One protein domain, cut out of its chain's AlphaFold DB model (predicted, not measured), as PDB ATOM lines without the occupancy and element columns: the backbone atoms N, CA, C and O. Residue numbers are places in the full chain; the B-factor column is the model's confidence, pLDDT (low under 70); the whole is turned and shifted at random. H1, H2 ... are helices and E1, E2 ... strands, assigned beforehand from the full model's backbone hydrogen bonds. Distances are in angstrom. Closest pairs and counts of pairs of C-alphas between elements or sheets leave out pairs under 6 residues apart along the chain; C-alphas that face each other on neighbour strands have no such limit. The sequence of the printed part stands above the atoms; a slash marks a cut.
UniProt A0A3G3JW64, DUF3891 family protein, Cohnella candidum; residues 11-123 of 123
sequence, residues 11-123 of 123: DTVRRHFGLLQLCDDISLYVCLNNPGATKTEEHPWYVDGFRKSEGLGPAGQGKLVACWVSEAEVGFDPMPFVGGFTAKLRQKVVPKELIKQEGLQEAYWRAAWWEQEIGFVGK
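Overview. This is residues 11 to 123 of the 123 residues of the protein "DUF3891 family protein" of Cohnella candidum (UniProt A0A3G3JW64). A twisted, curled sheet of four strands has a long two-strand ribbon, E3 and E4, that leads at one end to a small head of two short helices, H2 and H3. The long helix H1 meets the sheet near its own last residues, 26 to 31, and residues 33 to 64 form a long loop stretch between H1 and the sheet. The printed part has 113 residues with three named helices and four named strands, in the order H1, E1, E2, E3, H2, H3, E4; the sheet runs E1, E2, E4, E3 and is mixed, and the class is mixed, helices and strands. The whole is loose, with a radius of gyration of the C-alphas of 16.5 A, and elongated, spanning 52 by 31 by 25 A.

Arrangement. The inner strand E4, residues 113 to 122, and the edge strand E3, residues 85 to 92, are antiparallel at 153 degrees, with N 89 and O 116 2.8 A apart, within hydrogen-bond range. E2, residues 73 to 77, is parallel to E4 at 32 degrees, with N 74 and O 119 2.8 A apart, also within range. E1, residues 65 to 68, is the other edge strand and forms a hairpin with E2, antiparallel at 158 degrees, with N 67 and O 75 2.9 A apart, within range. The sheet is only just strongly twisted, its C-alphas lying up to 4.3 A off the best plane. H1, residues 11 to 32, is on the sheet but only grazes it, with residues 26 to 31. H2, residues 96 to 102, and H3, residues 104 to 110, touch only at the corner by their link, about perpendicular at 88 degrees; their closest C-alphas, those of Ile 99 and Ala 107, are 5.3 A apart. Neither H2 nor H3 is on the sheet, and both are apart from H1. In H1, H2 and H3 every O i to N i+4 pair is within hydrogen-bond range.

Along the chain. E4 is 29.4 A long from first to last C-alpha, ending at C-alpha 122 at (-45.120, 27.779, -12.524). E3 is 23.0 A long, E2 13.4 A and E1 10.5 A. H1 is 31.1 A long, from C-alpha 11 at (-21.677, 40.597, -5.306) to C-alpha 32 at (-33.352, 24.569, -29.202). H2 is 10.1 A long and H3 10.0 A.

Size, cuts and confidence. The two C-alphas farthest apart, those of Ala 59 and Gln 101, are 52.9 A apart. The printed part has no cut, and it ends at the chain's last residue, 123. The link from H1 to E1, 32 residues, is long. The mean pLDDT of the printed part is 92.8; residues 58 to 61 are under 70.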
ATOM      1  N   ASP A  11     -20.656  41.641  -5.440       90.31
ATOM      2  CA  ASP A  11     -21.677  40.597  -5.306       90.31
ATOM      3  C   ASP A  11     -22.962  40.944  -6.073       90.31
ATOM      4  O   ASP A  11     -23.566  40.068  -6.693       90.31
ATOM      5  N   THR A  12     -23.339  42.226  -6.127       91.00
ATOM      6  CA  THR A  12     -24.453  42.712  -6.954       91.00
ATOM      7  C   THR A  12     -24.165  42.490  -8.434       91.00
ATOM      8  O   THR A  12     -25.013  41.960  -9.150       91.00
ATOM      9  N   VAL A  13     -22.954  42.830  -8.889       92.56
ATOM     10  CA  VAL A  13     -22.531  42.603 -10.281       92.56
ATOM     11  C   VAL A  13     -22.572  41.116 -10.622       92.56
ATOM     12  O   VAL A  13     -23.148  40.740 -11.641       92.56
ATOM     13  N   ARG A  14     -22.016  40.256  -9.759       90.44
ATOM     14  CA  ARG A  14     -22.028  38.799  -9.963       90.44
ATOM     15  C   ARG A  14     -23.447  38.242 -10.036       90.44
ATOM     16  O   ARG A  14     -23.729  37.429 -10.912       90.44
ATOM     17  N   ARG A  15     -24.348  38.703  -9.165       88.62
ATOM     18  CA  ARG A  15     -25.756  38.288  -9.183       88.62
ATOM     19  C   ARG A  15     -26.454  38.709 -10.475       88.62
ATOM     20  O   ARG A  15     -27.117  37.885 -11.092       88.62
ATOM     21  N   HIS A  16     -26.302  39.964 -10.899       91.19
ATOM     22  CA  HIS A  16     -26.905  40.442 -12.149       91.19
ATOM     23  C   HIS A  16     -26.350  39.715 -13.370       91.19
ATOM     24  O   HIS A  16     -27.112  39.364 -14.265       91.19
ATOM     25  N   PHE A  17     -25.050  39.427 -13.383       92.88
ATOM     26  CA  PHE A  17     -24.445  38.619 -14.431       92.88
ATOM     27  C   PHE A  17     -25.060  37.214 -14.487       92.88
ATOM     28  O   PHE A  17     -25.456  36.778 -15.562       92.88
ATOM     29  N   GLY A  18     -25.236  36.546 -13.342       91.75
ATOM     30  CA  GLY A  18     -25.911  35.245 -13.281       91.75
ATOM     31  C   GLY A  18     -27.354  35.286 -13.798       91.75
ATOM     32  O   GLY A  18     -27.764  34.397 -14.535       91.75
ATOM     33  N   LEU A  19     -28.107  36.345 -13.482       91.38
ATOM     34  CA  LEU A  19     -29.461  36.536 -14.015       91.38
ATOM     35  C   LEU A  19     -29.469  36.711 -15.539       91.38
ATOM     36  O   LEU A  19     -30.318  36.127 -16.202       91.38
ATOM     37  N   LEU A  20     -28.518  37.464 -16.101       94.12
ATOM     38  CA  LEU A  20     -28.394  37.607 -17.556       94.12
ATOM     39  C   LEU A  20     -28.066  36.269 -18.224       94.12
ATOM     40  O   LEU A  20     -28.703  35.913 -19.209       94.12
ATOM     41  N   GLN A  21     -27.144  35.495 -17.646       94.31
ATOM     42  CA  GLN A  21     -26.826  34.156 -18.147       94.31
ATOM     43  C   GLN A  21     -28.036  33.219 -18.093       94.31
ATOM     44  O   GLN A  21     -28.259  32.456 -19.026       94.31
ATOM     45  N   LEU A  22     -28.843  33.299 -17.032       92.94
ATOM     46  CA  LEU A  22     -30.085  32.540 -16.940       92.94
ATOM     47  C   LEU A  22     -31.086  32.958 -18.028       92.94
ATOM     48  O   LEU A  22     -31.736  32.097 -18.615       92.94
ATOM     49  N   CYS A  23     -31.213  34.253 -18.323       93.38
ATOM     50  CA  CYS A  23     -32.050  34.722 -19.428       93.38
ATOM     51  C   CYS A  23     -31.562  34.184 -20.783       93.38
ATOM     52  O   CYS A  23     -32.389  33.728 -21.578       93.38
ATOM     53  N   ASP A  24     -30.247  34.181 -21.024       95.00
ATOM     54  CA  ASP A  24     -29.654  33.589 -22.228       95.00
ATOM     55  C   ASP A  24     -29.992  32.092 -22.316       95.00
ATOM     56  O   ASP A  24     -30.492  31.625 -23.342       95.00
ATOM     57  N   ASP A  25     -29.822  31.356 -21.217       95.88
ATOM     58  CA  ASP A  25     -30.132  29.928 -21.118       95.88
ATOM     59  C   ASP A  25     -31.620  29.625 -21.366       95.88
ATOM     60  O   ASP A  25     -31.937  28.678 -22.089       95.88
ATOM     61  N   ILE A  26     -32.538  30.430 -20.820       95.50
ATOM     62  CA  ILE A  26     -33.986  30.296 -21.053       95.50
ATOM     63  C   ILE A  26     -34.323  30.565 -22.524       95.50
ATOM     64  O   ILE A  26     -35.105  29.827 -23.124       95.50
ATOM     65  N   SER A  27     -33.725  31.595 -23.129       95.38
ATOM     66  CA  SER A  27     -33.960  31.910 -24.541       95.38
ATOM     67  C   SER A  27     -33.481  30.783 -25.466       95.38
ATOM     68  O   SER A  27     -34.182  30.404 -26.404       95.38
ATOM     69  N   LEU A  28     -32.327  30.182 -25.163       96.56
ATOM     70  CA  LEU A  28     -31.799  29.036 -25.897       96.56
ATOM     71  C   LEU A  28     -32.636  27.780 -25.668       96.56
ATOM     72  O   LEU A  28     -32.885  27.052 -26.622       96.56
ATOM     73  N   TYR A  29     -33.117  27.541 -24.448       97.31
ATOM     74  CA  TYR A  29     -34.033  26.439 -24.166       97.31
ATOM     75  C   TYR A  29     -35.272  26.494 -25.060       97.31
ATOM     76  O   TYR A  29     -35.641  25.486 -25.659       97.31
ATOM     77  N   VAL A  30     -35.889  27.669 -25.195       96.44
ATOM     78  CA  VAL A  30     -37.051  27.856 -26.072       96.44
ATOM     79  C   VAL A  30     -36.693  27.589 -27.536       96.44
ATOM     80  O   VAL A  30     -37.454  26.933 -28.237       96.44
ATOM     81  N   CYS A  31     -35.542  28.074 -28.002       94.75
ATOM     82  CA  CYS A  31     -35.154  27.991 -29.413       94.75
ATOM     83  C   CYS A  31     -34.575  26.628 -29.839       94.75
ATOM     84  O   CYS A  31     -34.581  26.315 -31.028       94.75
ATOM     85  N   LEU A  32     -34.020  25.845 -28.910       95.62
ATOM     86  CA  LEU A  32     -33.352  24.569 -29.202       95.62
ATOM     87  C   LEU A  32     -34.257  23.348 -29.022       95.62
ATOM     88  O   LEU A  32     -33.906  22.262 -29.484       95.62
ATOM     89  N   ASN A  33     -35.395  23.514 -28.356       96.31
ATOM     90  CA  ASN A  33     -36.368  22.454 -28.138       96.31
ATOM     91  C   ASN A  33     -37.591  22.671 -29.024       96.31
ATOM     92  O   ASN A  33     -38.039  23.801 -29.209       96.31
ATOM     93  N   ASN A  34     -38.170  21.582 -29.531       95.06
ATOM     94  CA  ASN A  34     -39.478  21.677 -30.166       95.06
ATOM     95  C   ASN A  34     -40.523  22.076 -29.109       95.06
ATOM     96  O   ASN A  34     -40.479  21.543 -27.994       95.06
ATOM     97  N   PRO A  35     -41.472  22.968 -29.432       95.69
ATOM     98  CA  PRO A  35     -42.577  23.261 -28.530       95.69
ATOM     99  C   PRO A  35     -43.342  21.979 -28.176       95.69
ATOM    100  O   PRO A  35     -43.594  21.150 -29.047       95.69
ATOM    101  N   GLY A  36     -43.672  21.792 -26.896       96.19
ATOM    102  CA  GLY A  36     -44.336  20.576 -26.406       96.19
ATOM    103  C   GLY A  36     -43.429  19.351 -26.217       96.19
ATOM    104  O   GLY A  36     -43.939  18.290 -25.866       96.19
ATOM    105  N   ALA A  37     -42.111  19.469 -26.424       96.44
ATOM    106  CA  ALA A  37     -41.182  18.352 -26.241       96.44
ATOM    107  C   ALA A  37     -41.225  17.790 -24.812       96.44
ATOM    108  O   ALA A  37     -41.180  18.527 -23.823       96.44
ATOM    109  N   THR A  38     -41.247  16.463 -24.698       95.50
ATOM    110  CA  THR A  38     -41.080  15.793 -23.408       95.50
ATOM    111  C   THR A  38     -39.650  15.955 -22.901       95.50
ATOM    112  O   THR A  38     -38.711  16.187 -23.663       95.50
ATOM    113  N   LYS A  39     -39.442  15.759 -21.595       92.38
ATOM    114  CA  LYS A  39     -38.131  15.969 -20.966       92.38
ATOM    115  C   LYS A  39     -37.007  15.105 -21.559       92.38
ATOM    116  O   LYS A  39     -35.853  15.511 -21.545       92.38
ATOM    117  N   THR A  40     -37.343  13.930 -22.092       94.62
ATOM    118  CA  THR A  40     -36.408  13.013 -22.768       94.62
ATOM    119  C   THR A  40     -36.100  13.397 -24.215       94.62
ATOM    120  O   THR A  40     -35.117  12.917 -24.768       94.62
ATOM    121  N   GLU A  41     -36.939  14.228 -24.833       96.31
ATOM    122  CA  GLU A  41     -36.762  14.740 -26.199       96.31
ATOM    123  C   GLU A  41     -36.039  16.090 -26.222       96.31
ATOM    124  O   GLU A  41     -35.645  16.565 -27.288       96.31
ATOM    125  N   GLU A  42     -35.869  16.712 -25.054       96.38
ATOM    126  CA  GLU A  42     -35.153  17.968 -24.937       96.38
ATOM    127  C   GLU A  42     -33.681  17.846 -25.338       96.38
ATOM    128  O   GLU A  42     -33.022  16.812 -25.200       96.38
ATOM    129  N   HIS A  43     -33.131  18.975 -25.772       96.50
ATOM    130  CA  HIS A  43     -31.720  19.137 -26.021       96.50
ATOM    131  C   HIS A  43     -30.918  18.729 -24.769       96.50
ATOM    132  O   HIS A  43     -31.215  19.216 -23.670       96.50
ATOM    133  N   PRO A  44     -29.848  17.914 -24.902       95.62
ATOM    134  CA  PRO A  44     -29.113  17.336 -23.768       95.62
ATOM    135  C   PRO A  44     -28.582  18.335 -22.733       95.62
ATOM    136  O   PRO A  44     -28.206  17.960 -21.628       95.62
ATOM    137  N   TRP A  45     -28.509  19.618 -23.083       94.88
ATOM    138  CA  TRP A  45     -28.081  20.677 -22.171       94.88
ATOM    139  C   TRP A  45     -29.072  20.947 -21.037       94.88
ATOM    140  O   TRP A  45     -28.643  21.419 -19.987       94.88
ATOM    141  N   TYR A  46     -30.358  20.649 -21.244       95.25
ATOM    142  CA  TYR A  46     -31.441  21.094 -20.366       95.25
ATOM    143  C   TYR A  46     -32.207  19.966 -19.678       95.25
ATOM    144  O   TYR A  46     -32.998  20.249 -18.775       95.25
ATOM    145  N   VAL A  47     -31.926  18.708 -20.031       93.44
ATOM    146  CA  VAL A  47     -32.529  17.519 -19.402       93.44
ATOM    147  C   VAL A  47     -32.374  17.567 -17.876       93.44
ATOM    148  O   VAL A  47     -33.337  17.339 -17.154       93.44
ATOM    149  N   ASP A  48     -31.210  17.999 -17.383       91.94
ATOM    150  CA  ASP A  48     -30.938  18.127 -15.945       91.94
ATOM    151  C   ASP A  48     -31.197  19.542 -15.388       91.94
ATOM    152  O   ASP A  48     -30.762  19.855 -14.280       91.94
ATOM    153  N   GLY A  49     -31.825  20.441 -16.149       92.94
ATOM    154  CA  GLY A  49     -32.050  21.849 -15.787       92.94
ATOM    155  C   GLY A  49     -30.885  22.798 -16.106       92.94
ATOM    156  O   GLY A  49     -29.817  22.383 -16.567       92.94
ATOM    157  N   PHE A  50     -31.068  24.088 -15.813       93.56
ATOM    158  CA  PHE A  50     -30.147  25.172 -16.184       93.56
ATOM    159  C   PHE A  50     -28.862  25.175 -15.358       93.56
ATOM    160  O   PHE A  50     -28.894  25.124 -14.126       93.56
ATOM    161  N   ARG A  51     -27.706  25.242 -16.019       89.38
ATOM    162  CA  ARG A  51     -26.403  25.243 -15.339       89.38
ATOM    163  C   ARG A  51     -26.211  26.556 -14.581       89.38
ATOM    164  O   ARG A  51     -26.556  27.606 -15.100       89.38
ATOM    165  N   LYS A  52     -25.594  26.514 -13.393       85.69
ATOM    166  CA  LYS A  52     -25.298  27.718 -12.586       85.69
ATOM    167  C   LYS A  52     -26.545  28.530 -12.210       85.69
ATOM    168  O   LYS A  52     -26.451  29.731 -11.964       85.69
ATOM    169  N   SER A  53     -27.706  27.883 -12.187       88.38
ATOM    170  CA  SER A  53     -28.961  28.497 -11.754       88.38
ATOM    171  C   SER A  53     -29.190  28.371 -10.249       88.38
ATOM    172  O   SER A  53     -30.141  28.945  -9.715       88.38
ATOM    173  N   GLU A  54     -28.311  27.646  -9.553       85.50
ATOM    174  CA  GLU A  54     -28.350  27.495  -8.106       85.50
ATOM    175  C   GLU A  54     -28.279  28.875  -7.436       85.50
ATOM    176  O   GLU A  54     -27.398  29.688  -7.720       85.50
ATOM    177  N   GLY A  55     -29.230  29.162  -6.548       80.62
ATOM    178  CA  GLY A  55     -29.309  30.458  -5.870       80.62
ATOM    179  C   GLY A  55     -30.000  31.575  -6.665       80.62
ATOM    180  O   GLY A  55     -30.201  32.656  -6.110       80.62
ATOM    181  N   LEU A  56     -30.392  31.338  -7.925       82.62
ATOM    182  CA  LEU A  56     -31.173  32.296  -8.725       82.62
ATOM    183  C   LEU A  56     -32.691  32.094  -8.597       82.62
ATOM    184  O   LEU A  56     -33.449  33.012  -8.905       82.62
ATOM    185  N   GLY A  57     -33.134  30.922  -8.134       74.00
ATOM    186  CA  GLY A  57     -34.546  30.625  -7.886       74.00
ATOM    187  C   GLY A  57     -35.109  31.252  -6.598       74.00
ATOM    188  O   GLY A  57     -34.357  31.783  -5.769       74.00
ATOM    189  N   PRO A  58     -36.437  31.169  -6.388       68.19
ATOM    190  CA  PRO A  58     -37.085  31.565  -5.140       68.19
ATOM    191  C   PRO A  58     -36.416  30.902  -3.935       68.19
ATOM    192  O   PRO A  58     -36.081  29.721  -3.967       68.19
ATOM    193  N   ALA A  59     -36.191  31.677  -2.873       66.62
ATOM    194  CA  ALA A  59     -35.483  31.246  -1.661       66.62
ATOM    195  C   ALA A  59     -34.033  30.744  -1.868       66.62
ATOM    196  O   ALA A  59     -33.416  30.270  -0.917       66.62
ATOM    197  N   GLY A  60     -33.466  30.873  -3.075       65.00
ATOM    198  CA  GLY A  60     -32.098  30.461  -3.385       65.00
ATOM    199  C   GLY A  60     -31.863  28.949  -3.333       65.00
ATOM    200  O   GLY A  60     -30.715  28.522  -3.222       65.00
ATOM    201  N   GLN A  61     -32.924  28.137  -3.384       66.62
ATOM    202  CA  GLN A  61     -32.827  26.685  -3.251       66.62
ATOM    203  C   GLN A  61     -33.005  25.981  -4.592       66.62
ATOM    204  O   GLN A  61     -33.933  26.265  -5.343       66.62
ATOM    205  N   GLY A  62     -32.126  25.013  -4.845       75.62
ATOM    206  CA  GLY A  62     -32.222  24.117  -5.988       75.62
ATOM    207  C   GLY A  62     -31.759  24.721  -7.311       75.62
ATOM    208  O   GLY A  62     -31.487  25.914  -7.445       75.62
ATOM    209  N   LYS A  63     -31.635  23.829  -8.290       88.50
ATOM    210  CA  LYS A  63     -31.364  24.147  -9.686       88.50
ATOM    211  C   LYS A  63     -32.696  24.421 -10.378       88.50
ATOM    212  O   LYS A  63     -33.654  23.692 -10.142       88.50
ATOM    213  N   LEU A  64     -32.757  25.438 -11.230       92.44
ATOM    214  CA  LEU A  64     -33.958  25.730 -12.009       92.44
ATOM    215  C   LEU A  64     -34.127  24.691 -13.118       92.44
ATOM    216  O   LEU A  64     -33.213  24.458 -13.918       92.44
ATOM    217  N   VAL A  65     -35.314  24.098 -13.190       94.06
ATOM    218  CA  VAL A  65     -35.698  23.152 -14.236       94.06
ATOM    219  C   VAL A  65     -36.883  23.727 -15.001       94.06
ATOM    220  O   VAL A  65     -37.873  24.136 -14.404       94.06
ATOM    221  N   ALA A  66     -36.786  23.751 -16.330       95.44
ATOM    222  CA  ALA A  66     -37.912  24.041 -17.212       95.44
ATOM    223  C   ALA A  66     -38.417  22.757 -17.877       95.44
ATOM    224  O   ALA A  66     -37.645  21.819 -18.063       95.44
ATOM    225  N   CYS A  67     -39.683  22.714 -18.264       96.56
ATOM    226  CA  CYS A  67     -40.199  21.738 -19.220       96.56
ATOM    227  C   CYS A  67     -41.302  22.378 -20.063       96.56
ATOM    228  O   CYS A  67     -42.099  23.156 -19.537       96.56
ATOM    229  N   TRP A  68     -41.409  22.012 -21.337       97.56
ATOM    230  CA  TRP A  68     -42.626  22.294 -22.092       97.56
ATOM    231  C   TRP A  68     -43.786  21.509 -21.474       97.56
ATOM    232  O   TRP A  68     -43.695  20.300 -21.272       97.56
ATOM    233  N   VAL A  69     -44.862  22.213 -21.125       96.50
ATOM    234  CA  VAL A  69     -46.097  21.605 -20.595       96.50
ATOM    235  C   VAL A  69     -47.192  21.533 -21.661       96.50
ATOM    236  O   VAL A  69     -48.127  20.746 -21.540       96.50
ATOM    237  N   SER A  70     -47.041  22.317 -22.730       96.69
ATOM    238  CA  SER A  70     -47.827  22.271 -23.963       96.69
ATOM    239  C   SER A  70     -46.986  22.809 -25.130       96.69
ATOM    240  O   SER A  70     -45.831  23.187 -24.943       96.69
ATOM    241  N   GLU A  71     -47.547  22.888 -26.338       96.25
ATOM    242  CA  GLU A  71     -46.885  23.546 -27.479       96.25
ATOM    243  C   GLU A  71     -46.760  25.074 -27.321       96.25
ATOM    244  O   GLU A  71     -46.038  25.719 -28.077       96.25
ATOM    245  N   ALA A  72     -47.449  25.670 -26.345       96.88
ATOM    246  CA  ALA A  72     -47.471  27.117 -26.135       96.88
ATOM    247  C   ALA A  72     -46.888  27.544 -24.783       96.88
ATOM    248  O   ALA A  72     -46.714  28.738 -24.557       96.88
ATOM    249  N   GLU A  73     -46.586  26.613 -23.875       97.94
ATOM    250  CA  GLU A  73     -46.230  26.948 -22.496       97.94
ATOM    251  C   GLU A  73     -44.996  26.193 -22.000       97.94
ATOM    252  O   GLU A  73     -44.868  24.974 -22.153       97.94
ATOM    253  N   VAL A  74     -44.119  26.934 -21.325       97.88
ATOM    254  CA  VAL A  74     -42.962  26.428 -20.591       97.88
ATOM    255  C   VAL A  74     -43.226  26.581 -19.095       97.88
ATOM    256  O   VAL A  74     -43.393  27.689 -18.584       97.88
ATOM    257  N   GLY A  75     -43.242  25.452 -18.391       96.69
ATOM    258  CA  GLY A  75     -43.341  25.386 -16.937       96.69
ATOM    259  C   GLY A  75     -41.969  25.412 -16.269       96.69
ATOM    260  O   GLY A  75     -41.030  24.797 -16.775       96.69
ATOM    261  N   PHE A  76     -41.860  26.085 -15.123       94.56
ATOM    262  CA  PHE A  76     -40.641  26.166 -14.311       94.56
ATOM    263  C   PHE A  76     -40.838  25.591 -12.912       94.56
ATOM    264  O   PHE A  76     -41.850  25.856 -12.263       94.56
ATOM    265  N   ASP A  77     -39.814  24.887 -12.433       90.81
ATOM    266  CA  ASP A  77     -39.702  24.399 -11.062       90.81
ATOM    267  C   ASP A  77     -38.275  24.636 -10.511       90.81
ATOM    268  O   ASP A  77     -37.309  24.071 -11.043       90.81
ATOM    269  N   PRO A  78     -38.104  25.486  -9.476       90.62
ATOM    270  CA  PRO A  78     -39.090  26.445  -8.963       90.62
ATOM    271  C   PRO A  78     -39.309  27.629  -9.929       90.62
ATOM    272  O   PRO A  78     -38.472  27.913 -10.782       90.62
ATOM    273  N   MET A  79     -40.414  28.369  -9.779       89.81
ATOM    274  CA  MET A  79     -40.758  29.514 -10.642       89.81
ATOM    275  C   MET A  79     -39.803  30.709 -10.428       89.81
ATOM    276  O   MET A  79     -39.868  31.333  -9.373       89.81
ATOM    277  N   PRO A  80     -38.944  31.103 -11.393       88.06
ATOM    278  CA  PRO A  80     -37.946  32.160 -11.173       88.06
ATOM    279  C   PRO A  80     -38.516  33.584 -11.270       88.06
ATOM    280  O   PRO A  80     -37.803  34.557 -11.031       88.06
ATOM    281  N   PHE A  81     -39.795  33.720 -11.623       88.75
ATOM    282  CA  PHE A  81     -40.479  34.997 -11.806       88.75
ATOM    283  C   PHE A  81     -41.538  35.221 -10.725       88.75
ATOM    284  O   PHE A  81     -42.002  34.284 -10.083       88.75
ATOM    285  N   VAL A  82     -41.963  36.476 -10.550       89.12
ATOM    286  CA  VAL A  82     -43.012  36.843  -9.578       89.12
ATOM    287  C   VAL A  82     -44.346  36.148  -9.888       89.12
ATOM    288  O   VAL A  82     -45.115  35.846  -8.982       89.12
ATOM    289  N   GLY A  83     -44.614  35.878 -11.165       90.56
ATOM    290  CA  GLY A  83     -45.790  35.160 -11.635       90.56
ATOM    291  C   GLY A  83     -45.633  34.776 -13.101       90.56
ATOM    292  O   GLY A  83     -44.625  35.111 -13.730       90.56
ATOM    293  N   GLY A  84     -46.623  34.058 -13.629       95.12
ATOM    294  CA  GLY A  84     -46.631  33.684 -15.037       95.12
ATOM    295  C   GLY A  84     -46.765  34.897 -15.956       95.12
ATOM    296  O   GLY A  84     -47.393  35.894 -15.598       95.12
ATOM    297  N   PHE A  85     -46.157  34.818 -17.134       96.88
ATOM    298  CA  PHE A  85     -46.230  35.869 -18.146       96.88
ATOM    299  C   PHE A  85     -46.125  35.281 -19.550       96.88
ATOM    300  O   PHE A  85     -45.721  34.137 -19.727       96.88
ATOM    301  N   THR A  86     -46.446  36.094 -20.551       97.69
ATOM    302  CA  THR A  86     -46.371  35.704 -21.958       97.69
ATOM    303  C   THR A  86     -45.313  36.527 -22.680       97.69
ATOM    304  O   THR A  86     -45.237  37.744 -22.498       97.69
ATOM    305  N   ALA A  87     -44.518  35.878 -23.527       96.19
ATOM    306  CA  ALA A  87     -43.586  36.528 -24.440       96.19
ATOM    307  C   ALA A  87     -43.914  36.186 -25.896       96.19
ATOM    308  O   ALA A  87     -44.531  35.163 -26.190       96.19
ATOM    309  N   LYS A  88     -43.464  37.042 -26.818       96.44
ATOM    310  CA  LYS A  88     -43.586  36.821 -28.262       96.44
ATOM    311  C   LYS A  88     -42.207  36.685 -28.884       96.44
ATOM    312  O   LYS A  88     -41.387  37.596 -28.783       96.44
ATOM    313  N   LEU A  89     -41.971  35.559 -29.547       94.56
ATOM    314  CA  LEU A  89     -40.762  35.289 -30.308       94.56
ATOM    315  C   LEU A  89     -41.042  35.501 -31.792       94.56
ATOM    316  O   LEU A  89     -41.704  34.693 -32.449       94.56
ATOM    317  N   ARG A  90     -40.505  36.595 -32.327       95.50
ATOM    318  CA  ARG A  90     -40.544  36.881 -33.758       95.50
ATOM    319  C   ARG A  90     -39.398  36.157 -34.461       95.50
ATOM    320  O   ARG A  90     -38.232  36.413 -34.177       95.50
ATOM    321  N   GLN A  91     -39.729  35.285 -35.402       93.75
ATOM    322  CA  GLN A  91     -38.775  34.401 -36.070       93.75
ATOM    323  C   GLN A  91     -39.152  34.148 -37.532       93.75
ATOM    324  O   GLN A  91     -40.224  34.541 -37.991       93.75
ATOM    325  N   LYS A  92     -38.254  33.501 -38.277       95.12
ATOM    326  CA  LYS A  92     -38.519  33.016 -39.633       95.12
ATOM    327  C   LYS A  92     -38.335  31.510 -39.665       95.12
ATOM    328  O   LYS A  92     -37.263  31.020 -39.317       95.12
ATOM    329  N   VAL A  93     -39.347  30.794 -40.140       92.06
ATOM    330  CA  VAL A  93     -39.226  29.359 -40.407       92.06
ATOM    331  C   VAL A  93     -38.746  29.192 -41.841       92.06
ATOM    332  O   VAL A  93     -39.469  29.517 -42.780       92.06
ATOM    333  N   VAL A  94     -37.505  28.731 -42.010       95.38
ATOM    334  CA  VAL A  94     -36.875  28.566 -43.328       95.38
ATOM    335  C   VAL A  94     -36.913  27.085 -43.728       95.38
ATOM    336  O   VAL A  94     -36.204  26.282 -43.115       95.38
ATOM    337  N   PRO A  95     -37.706  26.689 -44.744       94.44
ATOM    338  CA  PRO A  95     -37.777  25.297 -45.181       94.44
ATOM    339  C   PRO A  95     -36.434  24.799 -45.721       94.44
ATOM    340  O   PRO A  95     -35.774  25.480 -46.510       94.44
ATOM    341  N   LYS A  96     -36.038  23.576 -45.350       95.19
ATOM    342  CA  LYS A  96     -34.770  22.981 -45.808       95.19
ATOM    343  C   LYS A  96     -34.764  22.740 -47.315       95.19
ATOM    344  O   LYS A  96     -33.717  22.822 -47.951       95.19
ATOM    345  N   GLU A  97     -35.925  22.462 -47.887       96.19
ATOM    346  CA  GLU A  97     -36.142  22.275 -49.318       96.19
ATOM    347  C   GLU A  97     -35.833  23.567 -50.079       96.19
ATOM    348  O   GLU A  97     -35.128  23.525 -51.084       96.19
ATOM    349  N   LEU A  98     -36.265  24.716 -49.547       95.19
ATOM    350  CA  LEU A  98     -35.996  26.029 -50.134       95.19
ATOM    351  C   LEU A  98     -34.503  26.377 -50.066       95.19
ATOM    352  O   LEU A  98     -33.931  26.840 -51.048       95.19
ATOM    353  N   ILE A  99     -33.842  26.063 -48.943       97.56
ATOM    354  CA  ILE A  99     -32.385  26.234 -48.794       97.56
ATOM    355  C   ILE A  99     -31.626  25.428 -49.856       97.56
ATOM    356  O   ILE A  99     -30.667  25.932 -50.435       97.56
ATOM    357  N   LYS A 100     -32.044  24.184 -50.126       97.81
ATOM    358  CA  LYS A 100     -31.410  23.329 -51.146       97.81
ATOM    359  C   LYS A 100     -31.591  23.866 -52.569       97.81
ATOM    360  O   LYS A 100     -30.733  23.613 -53.406       97.81
ATOM    361  N   GLN A 101     -32.699  24.553 -52.845       96.88
ATOM    362  CA  GLN A 101     -33.036  25.057 -54.179       96.88
ATOM    363  C   GLN A 101     -32.400  26.419 -54.475       96.88
ATOM    364  O   GLN A 101     -31.919  26.636 -55.583       96.88
ATOM    365  N   GLU A 102     -32.397  27.326 -53.498       96.31
ATOM    366  CA  GLU A 102     -32.082  28.747 -53.715       96.31
ATOM    367  C   GLU A 102     -30.872  29.235 -52.898       96.31
ATOM    368  O   GLU A 102     -30.395  30.352 -53.087       96.31
ATOM    369  N   GLY A 103     -30.341  28.400 -52.000       97.12
ATOM    370  CA  GLY A 103     -29.316  28.783 -51.032       97.12
ATOM    371  C   GLY A 103     -29.906  29.409 -49.763       97.12
ATOM    372  O   GLY A 103     -31.020  29.929 -49.748       97.12
ATOM    373  N   LEU A 104     -29.147  29.354 -48.660       96.75
ATOM    374  CA  LEU A 104     -29.623  29.787 -47.337       96.75
ATOM    375  C   LEU A 104     -30.039  31.260 -47.309       96.75
ATOM    376  O   LEU A 104     -31.066  31.591 -46.725       96.75
ATOM    377  N   GLN A 105     -29.241  32.136 -47.923       97.50
ATOM    378  CA  GLN A 105     -29.486  33.573 -47.892       97.50
ATOM    379  C   GLN A 105     -30.819  33.931 -48.559       97.50
ATOM    380  O   GLN A 105     -31.650  34.595 -47.942       97.50
ATOM    381  N   GLU A 106     -31.051  33.455 -49.782       97.62
ATOM    382  CA  GLU A 106     -32.287  33.743 -50.517       97.62
ATOM    383  C   GLU A 106     -33.502  33.096 -49.848       97.62
ATOM    384  O   GLU A 106     -34.524  33.756 -49.642       97.62
ATOM    385  N   ALA A 107     -33.362  31.846 -49.393       97.56
ATOM    386  CA  ALA A 107     -34.406  31.155 -48.645       97.56
ATOM    387  C   ALA A 107     -34.800  31.916 -47.365       97.56
ATOM    388  O   ALA A 107     -35.986  32.069 -47.065       97.56
ATOM    389  N   TYR A 108     -33.820  32.437 -46.622       96.69
ATOM    390  CA  TYR A 108     -34.053  33.236 -45.420       96.69
ATOM    391  C   TYR A 108     -34.751  34.567 -45.728       96.69
ATOM    392  O   TYR A 108     -35.670  34.968 -45.006       96.69
ATOM    393  N   TRP A 109     -34.345  35.273 -46.788       96.56
ATOM    394  CA  TRP A 109     -34.975  36.543 -47.155       96.56
ATOM    395  C   TRP A 109     -36.430  36.364 -47.575       96.56
ATOM    396  O   TRP A 109     -37.275  37.157 -47.156       96.56
ATOM    397  N   ARG A 110     -36.729  35.284 -48.304       95.12
ATOM    398  CA  ARG A 110     -38.081  34.935 -48.757       95.12
ATOM    399  C   ARG A 110     -38.988  34.397 -47.660       95.12
ATOM    400  O   ARG A 110     -40.198  34.598 -47.737       95.12
ATOM    401  N   ALA A 111     -38.434  33.727 -46.651       96.06
ATOM    402  CA  ALA A 111     -39.224  33.230 -45.534       96.06
ATOM    403  C   ALA A 111     -39.963  34.384 -44.836       96.06
ATOM    404  O   ALA A 111     -39.374  35.423 -44.497       96.06
ATOM    405  N   ALA A 112     -41.267  34.192 -44.634       95.56
ATOM    406  CA  ALA A 112     -42.112  35.151 -43.946       95.56
ATOM    407  C   ALA A 112     -41.739  35.235 -42.460       95.56
ATOM    408  O   ALA A 112     -41.280  34.265 -41.852       95.56
ATOM    409  N   TRP A 113     -41.955  36.413 -41.879       96.06
ATOM    410  CA  TRP A 113     -41.927  36.557 -40.430       96.06
ATOM    411  C   TRP A 113     -43.125  35.840 -39.815       96.06
ATOM    412  O   TRP A 113     -44.240  35.925 -40.325       96.06
ATOM    413  N   TRP A 114     -42.873  35.187 -38.694       94.56
ATOM    414  CA  TRP A 114     -43.842  34.501 -37.861       94.56
ATOM    415  C   TRP A 114     -43.647  34.945 -36.411       94.56
ATOM    416  O   TRP A 114     -42.519  35.216 -35.991       94.56
ATOM    417  N   GLU A 115     -44.732  35.012 -35.646       95.31
ATOM    418  CA  GLU A 115     -44.689  35.252 -34.205       95.31
ATOM    419  C   GLU A 115     -45.176  34.008 -33.472       95.31
ATOM    420  O   GLU A 115     -46.290  33.542 -33.689       95.31
ATOM    421  N   GLN A 116     -44.328  33.476 -32.597       94.50
ATOM    422  CA  GLN A 116     -44.708  32.432 -31.659       94.50
ATOM    423  C   GLN A 116     -44.971  33.074 -30.301       94.50
ATOM    424  O   GLN A 116     -44.105  33.758 -29.756       94.50
ATOM    425  N   GLU A 117     -46.163  32.859 -29.762       96.94
ATOM    426  CA  GLU A 117     -46.505  33.259 -28.403       96.94
ATOM    427  C   GLU A 117     -46.151  32.128 -27.433       96.94
ATOM    428  O   GLU A 117     -46.425  30.963 -27.719       96.94
ATOM    429  N   ILE A 118     -45.483  32.465 -26.329       97.75
ATOM    430  CA  ILE A 118     -44.980  31.498 -25.349       97.75
ATOM    431  C   ILE A 118     -45.372  31.967 -23.950       97.75
ATOM    432  O   ILE A 118     -44.970  33.052 -23.519       97.75
ATOM    433  N   GLY A 119     -46.135  31.144 -23.239       97.88
ATOM    434  CA  GLY A 119     -46.441  31.313 -21.825       97.88
ATOM    435  C   GLY A 119     -45.335  30.739 -20.942       97.88
ATOM    436  O   GLY A 119     -44.855  29.633 -21.163       97.88
ATOM    437  N   PHE A 120     -44.940  31.485 -19.920       97.31
ATOM    438  CA  PHE A 120     -44.028  31.059 -18.865       97.31
ATOM    439  C   PHE A 120     -44.848  30.900 -17.592       97.31
ATOM    440  O   PHE A 120     -45.421  31.878 -17.111       97.31
ATOM    441  N   VAL A 121     -44.931  29.684 -17.058       96.38
ATOM    442  CA  VAL A 121     -45.816  29.343 -15.932       96.38
ATOM    443  C   VAL A 121     -45.058  28.614 -14.823       96.38
ATOM    444  O   VAL A 121     -43.994  28.041 -15.050       96.38
ATOM    445  N   GLY A 122     -45.595  28.649 -13.603       91.38
ATOM    446  CA  GLY A 122     -45.120  27.779 -12.524       91.38
ATOM    447  C   GLY A 122     -45.636  26.356 -12.730       91.38
ATOM    448  O   GLY A 122     -46.753  26.184 -13.221       91.38
ATOM    449  N   LYS A 123     -44.819  25.364 -12.376       78.38
ATOM    450  CA  LYS A 123     -45.195  23.947 -12.385       78.38
ATOM    451  C   LYS A 123     -45.620  23.461 -11.001       78.38
ATOM    452  O   LYS A 123     -45.062  23.970 -10.005       78.38
TER     453      LYS A 123